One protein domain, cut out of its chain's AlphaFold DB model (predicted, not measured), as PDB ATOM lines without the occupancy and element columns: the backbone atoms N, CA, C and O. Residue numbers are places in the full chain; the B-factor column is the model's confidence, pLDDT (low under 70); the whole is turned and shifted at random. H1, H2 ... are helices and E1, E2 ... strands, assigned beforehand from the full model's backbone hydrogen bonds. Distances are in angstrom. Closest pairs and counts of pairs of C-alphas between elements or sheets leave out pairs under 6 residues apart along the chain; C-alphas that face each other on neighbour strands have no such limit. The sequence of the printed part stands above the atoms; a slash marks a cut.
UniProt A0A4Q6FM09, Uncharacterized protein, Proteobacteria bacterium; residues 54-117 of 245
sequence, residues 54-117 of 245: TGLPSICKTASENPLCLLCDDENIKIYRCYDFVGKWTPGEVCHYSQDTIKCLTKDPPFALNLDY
ATOM      1  N   THR A  54     -13.838 -24.716 -64.921       90.38
ATOM      2  CA  THR A  54     -14.964 -23.782 -65.058       90.38
ATOM      3  C   THR A  54     -15.107 -23.310 -66.501       90.38
ATOM      4  O   THR A  54     -14.107 -23.066 -67.179       90.38
ATOM      5  N   GLY A  55     -16.342 -23.117 -66.952       90.75
ATOM      6  CA  GLY A  55     -16.663 -22.663 -68.298       90.75
ATOM      7  C   GLY A  55     -16.972 -23.799 -69.269       90.75
ATOM      8  O   GLY A  55     -17.482 -24.853 -68.892       90.75
ATOM      9  N   LEU A  56     -16.695 -23.546 -70.547       91.25
ATOM     10  CA  LEU A  56     -16.776 -24.538 -71.616       91.25
ATOM     11  C   LEU A  56     -15.355 -24.974 -71.996       91.25
ATOM     12  O   LEU A  56     -14.441 -24.147 -71.949       91.25
ATOM     13  N   PRO A  57     -15.152 -26.234 -72.411       91.06
ATOM     14  CA  PRO A  57     -13.881 -26.642 -72.987       91.06
ATOM     15  C   PRO A  57     -13.638 -25.876 -74.292       91.06
ATOM     16  O   PRO A  57     -14.584 -25.494 -74.976       91.06
ATOM     17  N   SER A  58     -12.376 -25.702 -74.689       90.88
ATOM     18  CA  SER A  58     -12.006 -24.957 -75.907       90.88
ATOM     19  C   SER A  58     -12.600 -25.531 -77.197       90.88
ATOM     20  O   SER A  58     -12.753 -24.811 -78.180       90.88
ATOM     21  N   ILE A  59     -12.925 -26.825 -77.191       90.19
ATOM     22  CA  ILE A  59     -13.587 -27.523 -78.299       90.19
ATOM     23  C   ILE A  59     -15.073 -27.171 -78.423       90.19
ATOM     24  O   ILE A  59     -15.683 -27.493 -79.438       90.19
ATOM     25  N   CYS A  60     -15.663 -26.515 -77.417       90.50
ATOM     26  CA  CYS A  60     -17.078 -26.177 -77.377       90.50
ATOM     27  C   CYS A  60     -17.312 -24.672 -77.281       90.50
ATOM     28  O   CYS A  60     -16.635 -23.942 -76.560       90.50
ATOM     29  N   LYS A  61     -18.343 -24.205 -77.979       91.56
ATOM     30  CA  LYS A  61     -18.798 -22.816 -77.950       91.56
ATOM     31  C   LYS A  61     -20.313 -22.734 -78.028       91.56
ATOM     32  O   LYS A  61     -20.988 -23.668 -78.453       91.56
ATOM     33  N   THR A  62     -20.834 -21.583 -77.640       87.94
ATOM     34  CA  THR A  62     -22.249 -21.248 -77.779       87.94
ATOM     35  C   THR A  62     -22.530 -20.814 -79.218       87.94
ATOM     36  O   THR A  62     -21.674 -20.189 -79.853       87.94
ATOM     37  N   ALA A  63     -23.713 -21.113 -79.750       84.69
ATOM     38  CA  ALA A  63     -24.119 -20.578 -81.045       84.69
ATOM     39  C   ALA A  63     -24.319 -19.062 -80.939       84.69
ATOM     40  O   ALA A  63     -24.785 -18.556 -79.918       84.69
ATOM     41  N   SER A  64     -23.992 -18.334 -82.006       80.31
ATOM     42  CA  SER A  64     -24.223 -16.886 -82.077       80.31
ATOM     43  C   SER A  64     -25.710 -16.532 -82.053       80.31
ATOM     44  O   SER A  64     -26.085 -15.488 -81.535       80.31
ATOM     45  N   GLU A  65     -26.545 -17.399 -82.623       79.62
ATOM     46  CA  GLU A  65     -27.985 -17.174 -82.791       79.62
ATOM     47  C   GLU A  65     -28.788 -17.542 -81.543       79.62
ATOM     48  O   GLU A  65     -29.800 -16.916 -81.240       79.62
ATOM     49  N   ASN A  66     -28.329 -18.553 -80.807       78.88
ATOM     50  CA  ASN A  66     -28.953 -18.998 -79.576       78.88
ATOM     51  C   ASN A  66     -27.858 -19.467 -78.614       78.88
ATOM     52  O   ASN A  66     -27.235 -20.503 -78.869       78.88
ATOM     53  N   PRO A  67     -27.623 -18.756 -77.499       77.69
ATOM     54  CA  PRO A  67     -26.590 -19.157 -76.560       77.69
ATOM     55  C   PRO A  67     -26.867 -20.572 -76.020       77.69
ATOM     56  O   PRO A  67     -25.947 -21.357 -75.851       77.69
ATOM     57  N   LEU A  68     -28.127 -20.987 -75.914       79.25
ATOM     58  CA  LEU A  68     -28.530 -22.311 -75.433       79.25
ATOM     59  C   LEU A  68     -28.306 -23.436 -76.441       79.25
ATOM     60  O   LEU A  68     -28.711 -24.568 -76.195       79.25
ATOM     61  N   CYS A  69     -27.683 -23.140 -77.575       83.31
ATOM     62  CA  CYS A  69     -27.161 -24.143 -78.475       83.31
ATOM     63  C   CYS A  69     -25.652 -24.269 -78.269       83.31
ATOM     64  O   CYS A  69     -24.901 -23.311 -78.452       83.31
ATOM     65  N   LEU A  70     -25.203 -25.469 -77.912       86.38
ATOM     66  CA  LEU A  70     -23.791 -25.814 -77.834       86.38
ATOM     67  C   LEU A  70     -23.327 -26.445 -79.142       86.38
ATOM     68  O   LEU A  70     -23.982 -27.342 -79.681       86.38
ATOM     69  N   LEU A  71     -22.175 -25.974 -79.613       88.88
ATOM     70  CA  LEU A  71     -21.409 -26.536 -80.716       88.88
ATOM     71  C   LEU A  71     -20.083 -27.034 -80.170       88.88
ATOM     72  O   LEU A  71     -19.255 -26.215 -79.777       88.88
ATOM     73  N   CYS A  72     -19.879 -28.343 -80.185       88.50
ATOM     74  CA  CYS A  72     -18.597 -28.961 -79.872       88.50
ATOM     75  C   CYS A  72     -17.998 -29.580 -81.132       88.50
ATOM     76  O   CYS A  72     -18.736 -30.175 -81.912       88.50
ATOM     77  N   ASP A  73     -16.692 -29.436 -81.331       89.06
ATOM     78  CA  ASP A  73     -15.941 -30.061 -82.424       89.06
ATOM     79  C   ASP A  73     -14.792 -30.873 -81.817       89.06
ATOM     80  O   ASP A  73     -13.771 -30.316 -81.407       89.06
ATOM     81  N   ASP A  74     -15.009 -32.181 -81.685       84.06
ATOM     82  CA  ASP A  74     -14.040 -33.139 -81.150       84.06
ATOM     83  C   ASP A  74     -13.640 -34.094 -82.276       84.06
ATOM     84  O   ASP A  74     -14.485 -34.815 -82.796       84.06
ATOM     85  N   GLU A  75     -12.377 -34.078 -82.700       82.19
ATOM     86  CA  GLU A  75     -11.862 -34.987 -83.742       82.19
ATOM     87  C   GLU A  75     -12.663 -34.964 -85.072       82.19
ATOM     88  O   GLU A  75     -12.762 -35.973 -85.770       82.19
ATOM     89  N   ASN A  76     -13.184 -33.796 -85.478       76.31
ATOM     90  CA  ASN A  76     -14.090 -33.581 -86.627       76.31
ATOM     91  C   ASN A  76     -15.531 -34.084 -86.432       76.31
ATOM     92  O   ASN A  76     -16.327 -34.046 -87.380       76.31
ATOM     93  N   ILE A  77     -15.880 -34.534 -85.229       79.88
ATOM     94  CA  ILE A  77     -17.236 -34.893 -84.832       79.88
ATOM     95  C   ILE A  77     -17.880 -33.638 -84.255       79.88
ATOM     96  O   ILE A  77     -17.546 -33.174 -83.163       79.88
ATOM     97  N   LYS A  78     -18.819 -33.078 -85.018       83.19
ATOM     98  CA  LYS A  78     -19.574 -31.908 -84.589       83.19
ATOM     99  C   LYS A  78     -20.798 -32.344 -83.801       83.19
ATOM    100  O   LYS A  78     -21.669 -33.044 -84.310       83.19
ATOM    101  N   ILE A  79     -20.870 -31.906 -82.552       84.50
ATOM    102  CA  ILE A  79     -22.016 -32.136 -81.680       84.50
ATOM    103  C   ILE A  79     -22.764 -30.818 -81.558       84.50
ATOM    104  O   ILE A  79     -22.250 -29.841 -81.010       84.50
ATOM    105  N   TYR A  80     -23.989 -30.811 -82.079       84.25
ATOM    106  CA  TYR A  80     -24.907 -29.684 -81.991       84.25
ATOM    107  C   TYR A  80     -26.115 -30.038 -81.129       84.25
ATOM    108  O   TYR A  80     -26.919 -30.912 -81.493       84.25
ATOM    109  N   ARG A  81     -26.264 -29.354 -79.995       81.88
ATOM    110  CA  ARG A  81     -27.388 -29.543 -79.069       81.88
ATOM    111  C   ARG A  81     -27.956 -28.197 -78.659       81.88
ATOM    112  O   ARG A  81     -27.257 -27.404 -78.044       81.88
ATOM    113  N   CYS A  82     -29.219 -27.977 -79.003       77.38
ATOM    114  CA  CYS A  82     -30.009 -26.861 -78.505       77.38
ATOM    115  C   CYS A  82     -30.903 -27.334 -77.376       77.38
ATOM    116  O   CYS A  82     -31.427 -28.447 -77.423       77.38
ATOM    117  N   TYR A  83     -31.089 -26.462 -76.399       78.94
ATOM    118  CA  TYR A  83     -31.926 -26.726 -75.247       78.94
ATOM    119  C   TYR A  83     -33.011 -25.659 -75.158       78.94
ATOM    120  O   TYR A  83     -32.741 -24.466 -75.320       78.94
ATOM    121  N   ASP A  84     -34.232 -26.102 -74.882       72.81
ATOM    122  CA  ASP A  84     -35.373 -25.218 -74.697       72.81
ATOM    123  C   ASP A  84     -35.295 -24.593 -73.301       72.81
ATOM    124  O   ASP A  84     -35.742 -25.159 -72.304       72.81
ATOM    125  N   PHE A  85     -34.669 -23.422 -73.223       78.06
ATOM    126  CA  PHE A  85     -34.601 -22.608 -72.015       78.06
ATOM    127  C   PHE A  85     -34.857 -21.141 -72.358       78.06
ATOM    128  O   PHE A  85     -34.586 -20.673 -73.460       78.06
ATOM    129  N   VAL A  86     -35.417 -20.400 -71.407       66.44
ATOM    130  CA  VAL A  86     -35.687 -18.970 -71.554       66.44
ATOM    131  C   VAL A  86     -35.126 -18.285 -70.318       66.44
ATOM    132  O   VAL A  86     -35.711 -18.351 -69.241       66.44
ATOM    133  N   GLY A  87     -33.957 -17.659 -70.457       71.56
ATOM    134  CA  GLY A  87     -33.278 -17.003 -69.346       71.56
ATOM    135  C   GLY A  87     -31.867 -16.543 -69.696       71.56
ATOM    136  O   GLY A  87     -31.376 -16.758 -70.805       71.56
ATOM    137  N   LYS A  88     -31.207 -15.889 -68.736       73.69
ATOM    138  CA  LYS A  88     -29.795 -15.510 -68.864       73.69
ATOM    139  C   LYS A  88     -28.917 -16.708 -68.527       73.69
ATOM    140  O   LYS A  88     -29.149 -17.388 -67.532       73.69
ATOM    141  N   TRP A  89     -27.890 -16.931 -69.334       79.81
ATOM    142  CA  TRP A  89     -26.933 -18.009 -69.138       79.81
ATOM    143  C   TRP A  89     -25.527 -17.506 -69.472       79.81
ATOM    144  O   TRP A  89     -25.288 -16.983 -70.560       79.81
ATOM    145  N   THR A  90     -24.618 -17.627 -68.505       83.69
ATOM    146  CA  THR A  90     -23.220 -17.184 -68.572       83.69
ATOM    147  C   THR A  90     -22.311 -18.403 -68.410       83.69
ATOM    148  O   THR A  90     -21.962 -18.764 -67.287       83.69
ATOM    149  N   PRO A  91     -21.909 -19.078 -69.507       83.75
ATOM    150  CA  PRO A  91     -21.227 -20.371 -69.429       83.75
ATOM    151  C   PRO A  91     -20.004 -20.377 -68.510       83.75
ATOM    152  O   PRO A  91     -19.796 -21.336 -67.778       83.75
ATOM    153  N   GLY A  92     -19.229 -19.286 -68.501       83.81
ATOM    154  CA  GLY A  92     -18.042 -19.136 -67.654       83.81
ATOM    155  C   GLY A  92     -18.308 -19.219 -66.147       83.81
ATOM    156  O   GLY A  92     -17.407 -19.579 -65.399       83.81
ATOM    157  N   GLU A  93     -19.527 -18.913 -65.705       84.06
ATOM    158  CA  GLU A  93     -19.902 -18.872 -64.286       84.06
ATOM    159  C   GLU A  93     -20.698 -20.106 -63.854       84.06
ATOM    160  O   GLU A  93     -20.662 -20.484 -62.685       84.06
ATOM    161  N   VAL A  94     -21.444 -20.713 -64.782       86.25
ATOM    162  CA  VAL A  94     -22.448 -21.743 -64.461       86.25
ATOM    163  C   VAL A  94     -22.146 -23.113 -65.059       86.25
ATOM    164  O   VAL A  94     -22.846 -24.073 -64.732       86.25
ATOM    165  N   CYS A  95     -21.149 -23.217 -65.943       88.31
ATOM    166  CA  CYS A  95     -20.719 -24.479 -66.530       88.31
ATOM    167  C   CYS A  95     -19.436 -24.991 -65.884       88.31
ATOM    168  O   CYS A  95     -18.516 -24.239 -65.558       88.31
ATOM    169  N   HIS A  96     -19.374 -26.307 -65.773       89.44
ATOM    170  CA  HIS A  96     -18.193 -27.064 -65.422       89.44
ATOM    171  C   HIS A  96     -18.009 -28.153 -66.467       89.44
ATOM    172  O   HIS A  96     -18.983 -28.773 -66.906       89.44
ATOM    173  N   TYR A  97     -16.768 -28.412 -66.848       90.12
ATOM    174  CA  TYR A  97     -16.455 -29.471 -67.791       90.12
ATOM    175  C   TYR A  97     -15.330 -30.358 -67.279       90.12
ATOM    176  O   TYR A  97     -14.425 -29.899 -66.585       90.12
ATOM    177  N   SER A  98     -15.411 -31.641 -67.606       87.88
ATOM    178  CA  SER A  98     -14.327 -32.605 -67.426       87.88
ATOM    179  C   SER A  98     -13.714 -32.940 -68.779       87.88
ATOM    180  O   SER A  98     -14.083 -32.350 -69.796       87.88
ATOM    181  N   GLN A  99     -12.818 -33.933 -68.798       80.81
ATOM    182  CA  GLN A  99     -12.393 -34.493 -70.066       80.81
ATOM    183  C   GLN A  99     -13.592 -34.891 -70.903       80.81
ATOM    184  O   GLN A  99     -13.438 -34.621 -72.072       80.81
ATOM    185  N   ASP A 100     -14.696 -35.427 -70.334       79.69
ATOM    186  CA  ASP A 100     -15.751 -36.242 -70.988       79.69
ATOM    187  C   ASP A 100     -17.163 -35.611 -71.017       79.69
ATOM    188  O   ASP A 100     -18.047 -36.050 -71.753       79.69
ATOM    189  N   THR A 101     -17.409 -34.566 -70.228       83.62
ATOM    190  CA  THR A 101     -18.770 -34.050 -70.018       83.62
ATOM    191  C   THR A 101     -18.772 -32.550 -69.766       83.62
ATOM    192  O   THR A 101     -17.859 -32.028 -69.130       83.62
ATOM    193  N   ILE A 102     -19.839 -31.871 -70.188       85.88
ATOM    194  CA  ILE A 102     -20.160 -30.491 -69.813       85.88
ATOM    195  C   ILE A 102     -21.455 -30.497 -69.011       85.88
ATOM    196  O   ILE A 102     -22.478 -30.997 -69.476       85.88
ATOM    197  N   LYS A 103     -21.420 -29.906 -67.819       87.06
ATOM    198  CA  LYS A 103     -22.590 -29.701 -66.967       87.06
ATOM    199  C   LYS A 103     -22.753 -28.216 -66.696       87.06
ATOM    200  O   LYS A 103     -21.850 -27.608 -66.133       87.06
ATOM    201  N   CYS A 104     -23.896 -27.645 -67.054       85.38
ATOM    202  CA  CYS A 104     -24.235 -26.269 -66.707       85.38
ATOM    203  C   CYS A 104     -25.482 -26.236 -65.834       85.38
ATOM    204  O   CYS A 104     -26.497 -26.822 -66.204       85.38
ATOM    205  N   LEU A 105     -25.413 -25.550 -64.695       82.25
ATOM    206  CA  LEU A 105     -26.497 -25.487 -63.714       82.25
ATOM    207  C   LEU A 105     -26.853 -24.026 -63.426       82.25
ATOM    208  O   LEU A 105     -26.075 -23.312 -62.795       82.25
ATOM    209  N   THR A 106     -28.036 -23.579 -63.849       75.38
ATOM    210  CA  THR A 106     -28.574 -22.264 -63.464       75.38
ATOM    211  C   THR A 106     -29.569 -22.415 -62.321       75.38
ATOM    212  O   THR A 106     -30.382 -23.340 -62.302       75.38
ATOM    213  N   LYS A 107     -29.500 -21.505 -61.343       65.94
ATOM    214  CA  LYS A 107     -30.356 -21.543 -60.146       65.94
ATOM    215  C   LYS A 107     -31.713 -20.859 -60.334       65.94
ATOM    216  O   LYS A 107     -32.620 -21.160 -59.567       65.94
ATOM    217  N   ASP A 108     -31.857 -19.968 -61.315       61.59
ATOM    218  CA  ASP A 108     -33.096 -19.215 -61.532       61.59
ATOM    219  C   ASP A 108     -33.302 -18.850 -63.021       61.59
ATOM    220  O   ASP A 108     -32.600 -17.966 -63.528       61.59
ATOM    221  N   PRO A 109     -34.207 -19.531 -63.753       62.03
ATOM    222  CA  PRO A 109     -34.949 -20.729 -63.346       62.03
ATOM    223  C   PRO A 109     -34.040 -21.976 -63.245       62.03
ATOM    224  O   PRO A 109     -32.913 -21.961 -63.760       62.03
ATOM    225  N   PRO A 110     -34.498 -23.066 -62.588       65.56
ATOM    226  CA  PRO A 110     -33.749 -24.315 -62.511       65.56
ATOM    227  C   PRO A 110     -33.625 -24.928 -63.907       65.56
ATOM    228  O   PRO A 110     -34.583 -25.475 -64.453       65.56
ATOM    229  N   PHE A 111     -32.433 -24.835 -64.485       74.75
ATOM    230  CA  PHE A 111     -32.102 -25.459 -65.756       74.75
ATOM    231  C   PHE A 111     -30.750 -26.148 -65.642       74.75
ATOM    232  O   PHE A 111     -29.773 -25.586 -65.140       74.75
ATOM    233  N   ALA A 112     -30.729 -27.400 -66.087       76.88
ATOM    234  CA  ALA A 112     -29.552 -28.240 -66.096       76.88
ATOM    235  C   ALA A 112     -29.280 -28.672 -67.532       76.88
ATOM    236  O   ALA A 112     -30.049 -29.426 -68.127       76.88
ATOM    237  N   LEU A 113     -28.163 -28.202 -68.070       78.44
ATOM    238  CA  LEU A 113     -27.605 -28.704 -69.310       78.44
ATOM    239  C   LEU A 113     -26.604 -29.794 -68.958       78.44
ATOM    240  O   LEU A 113     -25.693 -29.568 -68.161       78.44
ATOM    241  N   ASN A 114     -26.753 -30.958 -69.580       80.75
ATOM    242  CA  ASN A 114     -25.747 -32.006 -69.546       80.75
ATOM    243  C   ASN A 114     -25.443 -32.434 -70.981       80.75
ATOM    244  O   ASN A 114     -26.349 -32.827 -71.722       80.75
ATOM    245  N   LEU A 115     -24.178 -32.317 -71.367       81.50
ATOM    246  CA  LEU A 115     -23.669 -32.774 -72.647       81.50
ATOM    247  C   LEU A 115     -22.537 -33.759 -72.397       81.50
ATOM    248  O   LEU A 115     -21.446 -33.375 -71.978       81.50
ATOM    249  N   ASP A 116     -22.807 -35.025 -72.672       81.56
ATOM    250  CA  ASP A 116     -21.807 -36.079 -72.665       81.56
ATOM    251  C   ASP A 116     -21.297 -36.261 -74.091       81.56
ATOM    252  O   ASP A 116     -21.984 -36.831 -74.941       81.56
ATOM    253  N   TYR A 117     -20.135 -35.682 -74.397       76.00
ATOM    254  CA  TYR A 117     -19.643 -35.725 -75.770       76.00
ATOM    255  C   TYR A 117     -19.087 -37.113 -76.107       76.00
ATOM    256  O   TYR A 117     -19.262 -37.571 -77.240       76.00
TER     257      TYR A 117
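AT A GLANCE: This is residues 54 to 117 of the 245 residues of an uncharacterized protein of Proteobacteria bacterium (UniProt A0A4Q6FM09). Two small three-stranded sheets are stacked loosely, only partly face to face, with edge strands E3 and E6 near each other. Residues 83 to 90 pass from one sheet to the other, and the short helix H1 sits beside the strands of the second. The 64 printed residues hold six named strands and one named helix, in the order E1 E2 E3 H1 E4 E5 E6, mostly strand. The antiparallel sheets run E1 - E2 - E3 and E4 - E5 - E6. The whole is compact, with a radius of gyration of the C-alphas of 11.0 A and spans of 34 by 24 by 16 A.

HOW THE PARTS SIT: Look first at E1, residues 60 to 62, E2, residues 69 to 74, and E3, residues 77 to 82: they form a meander, each strand the antiparallel neighbour of the one before. In the hairpin E1 and E2, N 61 and O 71 are 2.8 A apart; in the hairpin E2 and E3, N 72 and O 79 are 2.9 A apart. Next find H1, residues 91 to 94, too short for an O i to N i+4 pair; its one O i to N i+3 pair is within hydrogen-bond range. The second meander is E4, residues 95 to 97, E5, residues 101 to 107, and E6, residues 110 to 116. There N 96 and O 103 of E4 and E5 are 2.8 A apart, and N 104 and O 113 of E5 and E6 2.9 A. H1 is on this sheet, at a height over the sheet of 5.6 A, over none of its strands; its closest C-alphas to E5 are Val 94 and Cys 104, 5.4 A apart. E2 and E5 are apart.

IN THESE COORDINATES: Find C-alpha 60 at (-17.078, -26.177, -77.377), where E1 begins its 7.2 A. E2 measures 16.1 A, E3 16.4 A, H1 5.3 A, E4 6.7 A and E5 19.7 A; E6 runs 19.6 A to C-alpha 116 at (-21.807, -36.079, -72.665).

THE WHOLE: The C-alphas of Asn 76 and Asp 108, the two farthest apart, are 34.6 A apart. The printed part has no cut and no long link. The model's pLDDT is under 70 at residue 86 and residues 107 to 110.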